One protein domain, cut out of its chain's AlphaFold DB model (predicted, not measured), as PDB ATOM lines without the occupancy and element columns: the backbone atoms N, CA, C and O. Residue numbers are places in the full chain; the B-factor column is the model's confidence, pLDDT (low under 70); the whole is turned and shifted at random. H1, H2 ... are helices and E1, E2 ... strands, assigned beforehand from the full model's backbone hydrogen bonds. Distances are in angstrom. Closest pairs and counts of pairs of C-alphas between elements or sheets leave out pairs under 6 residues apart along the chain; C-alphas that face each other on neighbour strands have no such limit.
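Overview. This is residues 102 to 175 of the 322 residues of the protein "Extracellular solute-binding protein" of Clostridia bacterium (UniProt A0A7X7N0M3). Two separate two-stranded hairpins, E1 with E2 and E3 with E4, run out from the middle of a loose, flat model in different directions. The first, with its turn at residues 112 to 117, makes one end of the longest axis; the small helix H2 and the long loop of residues 129 to 144 make the other, while the short helix H1 lies between, at the end of E2. The printed part has 74 residues, with two named helices and four named strands in the order E1, E2, H1, H2, E3, E4. Both sheets are antiparallel, in the orders E1 - E2 and E3 - E4, and the class is mixed, helices and strands, though only 31 residues are in named elements. The radius of gyration of the C-alphas is 15.6 A, and the spans are 50 by 36 by 18 A.

Along the chain. Find C-alpha 107 at (142.927, 102.399, 186.119), where E1 begins; it runs to residue 111, 12.9 A. E2 follows at residues 118 to 124, 14.6 A long. H1 is residues 125 to 128, 5.7 A. Look next for C-alpha 145 at (133.609, 104.477, 212.793), where H2 begins; it ends at residue 151, 10.5 A on. E3 is residues 153 to 156, 10.7 A, and E4 is residues 162 to 165, 9.9 A, ending with C-alpha 165 at (139.528, 108.637, 199.004).

Arrangement. Start with the hairpin of E1 and E2, antiparallel at 146 degrees. There N 110 and O 119 are within hydrogen-bond range at 2.8 A, and so are N 121 and O 108 at 3.0 A. A tight link joins E2 to H1; the closest C-alphas of E1 and H1, those of Glu 107 and Thr 125, are 6.8 A apart. H1 and H2 are apart. A tight link leads from H2 to E3, which forms a hairpin with E4, antiparallel at 149 degrees. Look there for N 155 and O 163, 2.9 A, within hydrogen-bond range. E1 and E2 are apart from E3 and E4, and H2 is only just apart from E4, closest 8.4 A. H1 is too short for an O i to N i+4 pair; H2 has 1 of 3 within hydrogen-bond range, and 2 of 4 O i to N i+3 pairs.

Size, cuts and confidence. The C-alphas of Glu 114 and Asp 142 are the two farthest apart, at 50.8 A. The printed part has no cut, and the link from H1 to H2, 16 residues, is long. The mean pLDDT of the printed part is 84.0; residues 142 to 146 and 174 to 175 are under 70.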
ATOM      1  N   ASP A 102     134.294  96.551 198.440       81.50
ATOM      2  CA  ASP A 102     135.180  97.724 198.497       81.50
ATOM      3  C   ASP A 102     135.757  98.082 197.116       81.50
ATOM      4  O   ASP A 102     136.330  97.228 196.433       81.50
ATOM      5  N   VAL A 103     135.553  99.335 196.707       86.12
ATOM      6  CA  VAL A 103     136.022  99.889 195.437       86.12
ATOM      7  C   VAL A 103     137.256 100.734 195.722       86.12
ATOM      8  O   VAL A 103     137.177 101.769 196.386       86.12
ATOM      9  N   LYS A 104     138.398 100.300 195.188       87.31
ATOM     10  CA  LYS A 104     139.673 101.011 195.300       87.31
ATOM     11  C   LYS A 104     139.938 101.855 194.057       87.31
ATOM     12  O   LYS A 104     139.262 101.716 193.039       87.31
ATOM     13  N   TYR A 105     140.912 102.755 194.158       87.38
ATOM     14  CA  TYR A 105     141.434 103.438 192.985       87.38
ATOM     15  C   TYR A 105     142.114 102.418 192.067       87.38
ATOM     16  O   TYR A 105     143.025 101.711 192.497       87.38
ATOM     17  N   GLU A 106     141.662 102.355 190.823       87.69
ATOM     18  CA  GLU A 106     142.227 101.534 189.759       87.69
ATOM     19  C   GLU A 106     142.101 102.283 188.426       87.69
ATOM     20  O   GLU A 106     141.156 103.053 188.217       87.69
ATOM     21  N   GLU A 107     143.071 102.074 187.537       87.38
ATOM     22  CA  GLU A 107     142.927 102.399 186.119       87.38
ATOM     23  C   GLU A 107     142.226 101.222 185.437       87.38
ATOM     24  O   GLU A 107     142.583 100.062 185.655       87.38
ATOM     25  N   TYR A 108     141.185 101.508 184.656       85.44
ATOM     26  CA  TYR A 108     140.460 100.464 183.952       85.44
ATOM     27  C   TYR A 108     141.265  99.981 182.747       85.44
ATOM     28  O   TYR A 108     141.820 100.763 181.978       85.44
ATOM     29  N   MET A 109     141.281  98.665 182.572       85.38
ATOM     30  CA  MET A 109     141.976  98.000 181.478       85.38
ATOM     31  C   MET A 109     140.949  97.369 180.538       85.38
ATOM     32  O   MET A 109     139.954  96.792 180.986       85.38
ATOM     33  N   LEU A 110     141.182  97.472 179.234       85.69
ATOM     34  CA  LEU A 110     140.499  96.674 178.220       85.69
ATOM     35  C   LEU A 110     141.354  95.459 177.898       85.69
ATOM     36  O   LEU A 110     142.570  95.573 177.808       85.69
ATOM     37  N   LYS A 111     140.716  94.308 177.697       87.00
ATOM     38  CA  LYS A 111     141.408  93.109 177.233       87.00
ATOM     39  C   LYS A 111     141.266  93.018 175.719       87.00
ATOM     40  O   LYS A 111     140.142  93.005 175.220       87.00
ATOM     41  N   ASP A 112     142.384  92.983 175.006       85.88
ATOM     42  CA  ASP A 112     142.399  92.745 173.567       85.88
ATOM     43  C   ASP A 112     141.912  91.316 173.271       85.88
ATOM     44  O   ASP A 112     142.371  90.351 173.885       85.88
ATOM     45  N   GLU A 113     140.934  91.175 172.374       85.50
ATOM     46  CA  GLU A 113     140.257  89.891 172.138       85.50
ATOM     47  C   GLU A 113     141.129  88.871 171.388       85.50
ATOM     48  O   GLU A 113     140.881  87.670 171.499       85.50
ATOM     49  N   GLU A 114     142.146  89.316 170.642       86.94
ATOM     50  CA  GLU A 114     143.022  88.434 169.861       86.94
ATOM     51  C   GLU A 114     144.294  88.056 170.626       86.94
ATOM     52  O   GLU A 114     144.760  86.918 170.551       86.94
ATOM     53  N   THR A 115     144.868  89.016 171.348       89.56
ATOM     54  CA  THR A 115     146.177  88.889 172.004       89.56
ATOM     55  C   THR A 115     146.082  88.646 173.506       89.56
ATOM     56  O   THR A 115     147.075  88.265 174.122       89.56
ATOM     57  N   GLU A 116     144.897  88.838 174.096       86.94
ATOM     58  CA  GLU A 116     144.655  88.834 175.540       86.94
ATOM     59  C   GLU A 116     145.422  89.910 176.335       86.94
ATOM     60  O   GLU A 116     145.395  89.882 177.569       86.94
ATOM     61  N   GLU A 117     146.070  90.869 175.667       89.31
ATOM     62  CA  GLU A 117     146.804  91.950 176.327       89.31
ATOM     63  C   GLU A 117     145.863  92.938 177.035       89.31
ATOM     64  O   GLU A 117     144.780  93.263 176.545       89.31
ATOM     65  N   GLU A 118     146.284  93.431 178.203       89.56
ATOM     66  CA  GLU A 118     145.572  94.467 178.954       89.56
ATOM     67  C   GLU A 118     146.040  95.861 178.515       89.56
ATOM     68  O   GLU A 118     147.200  96.236 178.693       89.56
ATOM     69  N   ILE A 119     145.120  96.648 177.964       88.50
ATOM     70  CA  ILE A 119     145.360  97.985 177.421       88.50
ATOM     71  C   ILE A 119     144.711  99.026 178.348       88.50
ATOM     72  O   ILE A 119     143.496  98.958 178.565       88.50
ATOM     73  N   PRO A 120     145.466 100.011 178.870       88.75
ATOM     74  CA  PRO A 120     144.900 101.087 179.680       88.75
ATOM     75  C   PRO A 120     143.858 101.899 178.908       88.75
ATOM     76  O   PRO A 120     144.092 102.311 177.769       88.75
ATOM     77  N   THR A 121     142.710 102.170 179.530       87.81
ATOM     78  CA  THR A 121     141.665 103.012 178.924       87.81
ATOM     79  C   THR A 121     141.898 104.503 179.132       87.81
ATOM     80  O   THR A 121     141.224 105.313 178.492       87.81
ATOM     81  N   GLY A 122     142.784 104.879 180.061       87.81
ATOM     82  CA  GLY A 122     142.895 106.246 180.565       87.81
ATOM     83  C   GLY A 122     141.693 106.693 181.405       87.81
ATOM     84  O   GLY A 122     141.567 107.883 181.686       87.81
ATOM     85  N   THR A 123     140.797 105.773 181.783       88.94
ATOM     86  CA  THR A 123     139.702 106.035 182.725       88.94
ATOM     87  C   THR A 123     139.969 105.346 184.051       88.94
ATOM     88  O   THR A 123     140.493 104.236 184.106       88.94
ATOM     89  N   THR A 124     139.583 105.998 185.137       90.62
ATOM     90  CA  THR A 124     139.871 105.554 186.502       90.62
ATOM     91  C   THR A 124     138.596 105.449 187.325       90.62
ATOM     92  O   THR A 124     137.521 105.897 186.915       90.62
ATOM     93  N   THR A 125     138.699 104.876 188.522       89.50
ATOM     94  CA  THR A 125     137.601 104.860 189.500       89.50
ATOM     95  C   THR A 125     136.986 106.249 189.727       89.50
ATOM     96  O   THR A 125     135.767 106.361 189.859       89.50
ATOM     97  N   GLU A 126     137.795 107.313 189.720       88.69
ATOM     98  CA  GLU A 126     137.356 108.700 189.961       88.69
ATOM     99  C   GLU A 126     136.395 109.233 188.893       88.69
ATOM    100  O   GLU A 126     135.585 110.115 189.180       88.69
ATOM    101  N   ASP A 127     136.436 108.681 187.680       90.12
ATOM    102  CA  ASP A 127     135.567 109.120 186.586       90.12
ATOM    103  C   ASP A 127     134.112 108.664 186.768       90.12
ATOM    104  O   ASP A 127     133.188 109.266 186.206       90.12
ATOM    105  N   TYR A 128     133.902 107.610 187.562       90.50
ATOM    106  CA  TYR A 128     132.599 106.970 187.742       90.50
ATOM    107  C   TYR A 128     132.078 107.048 189.176       90.50
ATOM    108  O   TYR A 128     130.870 107.178 189.372       90.50
ATOM    109  N   PHE A 129     132.953 106.967 190.180       91.00
ATOM    110  CA  PHE A 129     132.553 106.905 191.582       91.00
ATOM    111  C   PHE A 129     132.743 108.239 192.292       91.00
ATOM    112  O   PHE A 129     133.728 108.949 192.103       91.00
ATOM    113  N   TYR A 130     131.796 108.557 193.170       89.88
ATOM    114  CA  TYR A 130     131.891 109.740 194.009       89.88
ATOM    115  C   TYR A 130     132.875 109.506 195.158       89.88
ATOM    116  O   TYR A 130     132.741 108.528 195.892       89.88
ATOM    117  N   ASN A 131     133.859 110.396 195.321       90.94
ATOM    118  CA  ASN A 131     134.773 110.347 196.458       90.94
ATOM    119  C   ASN A 131     134.118 110.997 197.682       90.94
ATOM    120  O   ASN A 131     134.150 112.220 197.823       90.94
ATOM    121  N   PHE A 132     133.572 110.185 198.586       88.81
ATOM    122  CA  PHE A 132     132.933 110.683 199.801       88.81
ATOM    123  C   PHE A 132     133.911 111.429 200.720       88.81
ATOM    124  O   PHE A 132     133.529 112.409 201.348       88.81
ATOM    125  N   ALA A 133     135.184 111.023 200.761       87.94
ATOM    126  CA  ALA A 133     136.188 111.631 201.636       87.94
ATOM    127  C   ALA A 133     136.604 113.053 201.210       87.94
ATOM    128  O   ALA A 133     137.195 113.784 202.003       87.94
ATOM    129  N   ALA A 134     136.320 113.444 199.964       87.56
ATOM    130  CA  ALA A 134     136.605 114.783 199.453       87.56
ATOM    131  C   ALA A 134     135.458 115.781 199.691       87.56
ATOM    132  O   ALA A 134     135.628 116.971 199.415       87.56
ATOM    133  N   ASP A 135     134.304 115.317 200.176       85.00
ATOM    134  CA  ASP A 135     133.108 116.136 200.344       85.00
ATOM    135  C   ASP A 135     132.869 116.485 201.824       85.00
ATOM    136  O   ASP A 135     132.479 115.615 202.606       85.00
ATOM    137  N   PRO A 136     133.070 117.751 202.236       80.50
ATOM    138  CA  PRO A 136     132.884 118.165 203.624       80.50
ATOM    139  C   PRO A 136     131.412 118.196 204.066       80.50
ATOM    140  O   PRO A 136     131.156 118.347 205.259       80.50
ATOM    141  N   GLU A 137     130.448 118.091 203.144       76.44
ATOM    142  CA  GLU A 137     129.021 118.023 203.486       76.44
ATOM    143  C   GLU A 137     128.589 116.613 203.920       76.44
ATOM    144  O   GLU A 137     127.492 116.434 204.457       76.44
ATOM    145  N   ILE A 138     129.445 115.607 203.718       75.44
ATOM    146  CA  ILE A 138     129.176 114.233 204.131       75.44
ATOM    147  C   ILE A 138     129.622 114.017 205.569       75.44
ATOM    148  O   ILE A 138     130.807 114.051 205.891       75.44
ATOM    149  N   ASP A 139     128.648 113.706 206.420       73.62
ATOM    150  CA  ASP A 139     128.875 113.375 207.819       73.62
ATOM    151  C   ASP A 139     128.542 111.903 208.101       73.62
ATOM    152  O   ASP A 139     127.380 111.484 208.091       73.62
ATOM    153  N   PHE A 140     129.581 111.113 208.380       75.00
ATOM    154  CA  PHE A 140     129.462 109.723 208.823       75.00
ATOM    155  C   PHE A 140     129.576 109.562 210.348       75.00
ATOM    156  O   PHE A 140     129.608 108.434 210.837       75.00
ATOM    157  N   SER A 141     129.596 110.644 211.131       72.31
ATOM    158  CA  SER A 141     129.763 110.589 212.594       72.31
ATOM    159  C   SER A 141     128.637 109.851 213.334       72.31
ATOM    160  O   SER A 141     128.830 109.381 214.457       72.31
ATOM    161  N   ASP A 142     127.471 109.706 212.701       66.75
ATOM    162  CA  ASP A 142     126.330 108.936 213.209       66.75
ATOM    163  C   ASP A 142     126.359 107.449 212.815       66.75
ATOM    164  O   ASP A 142     125.405 106.706 213.062       66.75
ATOM    165  N   THR A 143     127.455 106.992 212.217       69.25
ATOM    166  CA  THR A 143     127.661 105.594 211.831       69.25
ATOM    167  C   THR A 143     128.668 104.907 212.760       69.25
ATOM    168  O   THR A 143     129.072 105.467 213.776       69.25
ATOM    169  N   THR A 144     129.030 103.651 212.482       67.00
ATOM    170  CA  THR A 144     130.072 102.942 213.244       67.00
ATOM    171  C   THR A 144     131.443 103.281 212.646       67.00
ATOM    172  O   THR A 144     131.701 102.809 211.537       67.00
ATOM    173  N   PRO A 145     132.320 104.035 213.346       66.75
ATOM    174  CA  PRO A 145     133.609 104.477 212.793       66.75
ATOM    175  C   PRO A 145     134.466 103.309 212.283       66.75
ATOM    176  O   PRO A 145     134.970 103.338 211.166       66.75
ATOM    177  N   ASP A 146     134.486 102.203 213.033       68.19
ATOM    178  CA  ASP A 146     135.221 100.986 212.665       68.19
ATOM    179  C   ASP A 146     134.787 100.391 211.310       68.19
ATOM    180  O   ASP A 146     135.551  99.672 210.668       68.19
ATOM    181  N   LEU A 147     133.552 100.644 210.863       70.06
ATOM    182  CA  LEU A 147     133.084 100.174 209.560       70.06
ATOM    183  C   LEU A 147     133.529 101.113 208.438       70.06
ATOM    184  O   LEU A 147     133.974 100.616 207.406       70.06
ATOM    185  N   SER A 148     133.428 102.433 208.622       75.06
ATOM    186  CA  SER A 148     133.799 103.417 207.594       75.06
ATOM    187  C   SER A 148     135.303 103.468 207.346       75.06
ATOM    188  O   SER A 148     135.718 103.550 206.191       75.06
ATOM    189  N   ASP A 149     136.111 103.355 208.400       77.94
ATOM    190  CA  ASP A 149     137.566 103.526 208.323       77.94
ATOM    191  C   ASP A 149     138.231 102.451 207.456       77.94
ATOM    192  O   ASP A 149     139.211 102.720 206.766       77.94
ATOM    193  N   ASN A 150     137.647 101.250 207.396       78.19
ATOM    194  CA  ASN A 150     138.122 100.160 206.535       78.19
ATOM    195  C   ASN A 150     137.994 100.450 205.026       78.19
ATOM    196  O   ASN A 150     138.574  99.724 204.219       78.19
ATOM    197  N   TYR A 151     137.225 101.471 204.643       84.62
ATOM    198  CA  TYR A 151     137.008 101.891 203.254       84.62
ATOM    199  C   TYR A 151     137.671 103.242 202.951       84.62
ATOM    200  O   TYR A 151     137.535 103.758 201.839       84.62
ATOM    201  N   LEU A 152     138.367 103.826 203.932       87.50
ATOM    202  CA  LEU A 152     139.140 105.044 203.762       87.50
ATOM    203  C   LEU A 152     140.550 104.676 203.303       87.50
ATOM    204  O   LEU A 152     141.331 104.067 204.032       87.50
ATOM    205  N   HIS A 153     140.887 105.066 202.083       89.38
ATOM    206  CA  HIS A 153     142.155 104.723 201.453       89.38
ATOM    207  C   HIS A 153     142.983 105.979 201.195       89.38
ATOM    208  O   HIS A 153     142.454 107.087 201.102       89.38
ATOM    209  N   THR A 154     144.297 105.807 201.044       90.38
ATOM    210  CA  THR A 154     145.192 106.892 200.627       90.38
ATOM    211  C   THR A 154     146.107 106.437 199.499       90.38
ATOM    212  O   THR A 154     146.535 105.284 199.464       90.38
ATOM    213  N   ARG A 155     146.407 107.347 198.572       89.38
ATOM    214  CA  ARG A 155     147.398 107.160 197.503       89.38
ATOM    215  C   ARG A 155     148.228 108.424 197.315       89.38
ATOM    216  O   ARG A 155     147.841 109.489 197.789       89.38
ATOM    217  N   LEU A 156     149.346 108.308 196.604       90.12
ATOM    218  CA  LEU A 156     150.090 109.458 196.093       90.12
ATOM    219  C   LEU A 156     149.646 109.738 194.652       90.12
ATOM    220  O   LEU A 156     149.476 108.800 193.872       90.12
ATOM    221  N   SER A 157     149.433 111.006 194.310       84.88
ATOM    222  CA  SER A 157     149.342 111.456 192.918       84.88
ATOM    223  C   SER A 157     150.725 111.571 192.276       84.88
ATOM    224  O   SER A 157     151.749 111.497 192.955       84.88
ATOM    225  N   ASP A 158     150.748 111.803 190.962       84.50
ATOM    226  CA  ASP A 158     151.971 111.947 190.161       84.50
ATOM    227  C   ASP A 158     152.907 113.063 190.659       84.50
ATOM    228  O   ASP A 158     154.118 113.013 190.454       84.50
ATOM    229  N   ASP A 159     152.359 114.071 191.341       91.62
ATOM    230  CA  ASP A 159     153.094 115.182 191.955       91.62
ATOM    231  C   ASP A 159     153.493 114.927 193.426       91.62
ATOM    232  O   ASP A 159     153.950 115.843 194.109       91.62
ATOM    233  N   ASN A 160     153.353 113.688 193.911       89.88
ATOM    234  CA  ASN A 160     153.562 113.259 195.299       89.88
ATOM    235  C   ASN A 160     152.608 113.884 196.331       89.88
ATOM    236  O   ASN A 160     152.890 113.840 197.532       89.88
ATOM    237  N   THR A 161     151.469 114.434 195.910       92.19
ATOM    238  CA  THR A 161     150.424 114.852 196.850       92.19
ATOM    239  C   THR A 161     149.674 113.629 197.387       92.19
ATOM    240  O   THR A 161     149.301 112.724 196.644       92.19
ATOM    241  N   GLN A 162     149.445 113.573 198.701       92.19
ATOM    242  CA  GLN A 162     148.625 112.516 199.292       92.19
ATOM    243  C   GLN A 162     147.141 112.805 199.041       92.19
ATOM    244  O   GLN A 162     146.630 113.853 199.431       92.19
ATOM    245  N   ILE A 163     146.449 111.852 198.423       89.69
ATOM    246  CA  ILE A 163     145.012 111.897 198.161       89.69
ATOM    247  C   ILE A 163     144.331 110.847 199.033       89.69
ATOM    248  O   ILE A 163     144.635 109.657 198.933       89.69
ATOM    249  N   THR A 164     143.383 111.296 199.852       91.88
ATOM    250  CA  THR A 164     142.477 110.429 200.610       91.88
ATOM    251  C   THR A 164     141.195 110.217 199.819       91.88
ATOM    252  O   THR A 164     140.612 111.171 199.293       91.88
ATOM    253  N   TYR A 165     140.743 108.969 199.729       91.44
ATOM    254  CA  TYR A 165     139.528 108.637 199.004       91.44
ATOM    255  C   TYR A 165     138.690 107.558 199.684       91.44
ATOM    256  O   TYR A 165     139.203 106.670 200.361       91.44
ATOM    257  N   GLN A 166     137.382 107.638 199.456       90.69
ATOM    258  CA  GLN A 166     136.399 106.641 199.861       90.69
ATOM    259  C   GLN A 166     135.293 106.585 198.799       90.69
ATOM    260  O   GLN A 166     134.445 107.471 198.739       90.69
ATOM    261  N   TYR A 167     135.297 105.554 197.947       90.94
ATOM    262  CA  TYR A 167     134.314 105.388 196.857       90.94
ATOM    263  C   TYR A 167     133.140 104.475 197.218       90.94
ATOM    264  O   TYR A 167     132.229 104.263 196.420       90.94
ATOM    265  N   SER A 168     133.184 103.855 198.394       88.75
ATOM    266  CA  SER A 168     132.195 102.883 198.846       88.75
ATOM    267  C   SER A 168     131.876 103.091 200.312       88.75
ATOM    268  O   SER A 168     132.729 103.493 201.103       88.75
ATOM    269  N   TYR A 169     130.630 102.785 200.662       84.50
ATOM    270  CA  TYR A 169     130.162 102.837 202.032       84.50
ATOM    271  C   TYR A 169     129.570 101.481 202.436       84.50
ATOM    272  O   TYR A 169     128.684 100.981 201.734       84.50
ATOM    273  N   PRO A 170     130.040 100.851 203.528       80.69
ATOM    274  CA  PRO A 170     129.575  99.523 203.912       80.69
ATOM    275  C   PRO A 170     128.121  99.591 204.360       80.69
ATOM    276  O   PRO A 170     127.814 100.369 205.239       80.69
ATOM    277  N   LEU A 171     127.224  98.753 203.838       76.25
ATOM    278  CA  LEU A 171     125.814  98.730 204.277       76.25
ATOM    279  C   LEU A 171     125.571  97.955 205.584       76.25
ATOM    280  O   LEU A 171     124.466  97.971 206.136       76.25
ATOM    281  N   GLY A 172     126.589  97.236 206.048       72.88
ATOM    282  CA  GLY A 172     126.560  96.404 207.239       72.88
ATOM    283  C   GLY A 172     127.833  95.572 207.355       72.88
ATOM    284  O   GLY A 172     128.651  95.532 206.437       72.88
ATOM    285  N   GLY A 173     127.992  94.908 208.496       70.38
ATOM    286  CA  GLY A 173     129.068  93.955 208.743       70.38
ATOM    287  C   GLY A 173     128.516  92.548 208.936       70.38
ATOM    288  O   GLY A 173     127.454  92.361 209.533       70.38
ATOM    289  N   GLU A 174     129.247  91.545 208.461       69.31
ATOM    290  CA  GLU A 174     128.964  90.152 208.792       69.31
ATOM    291  C   GLU A 174     129.713  89.763 210.065       69.31
ATOM    292  O   GLU A 174     130.944  89.758 210.105       69.31
ATOM    293  N   MET A 175     128.978  89.371 211.105       68.94
ATOM    294  CA  MET A 175     129.583  88.696 212.249       68.94
ATOM    295  C   MET A 175     129.704  87.205 211.952       68.94
ATOM    296  O   MET A 175     128.713  86.530 211.667       68.94
TER     297      MET A 175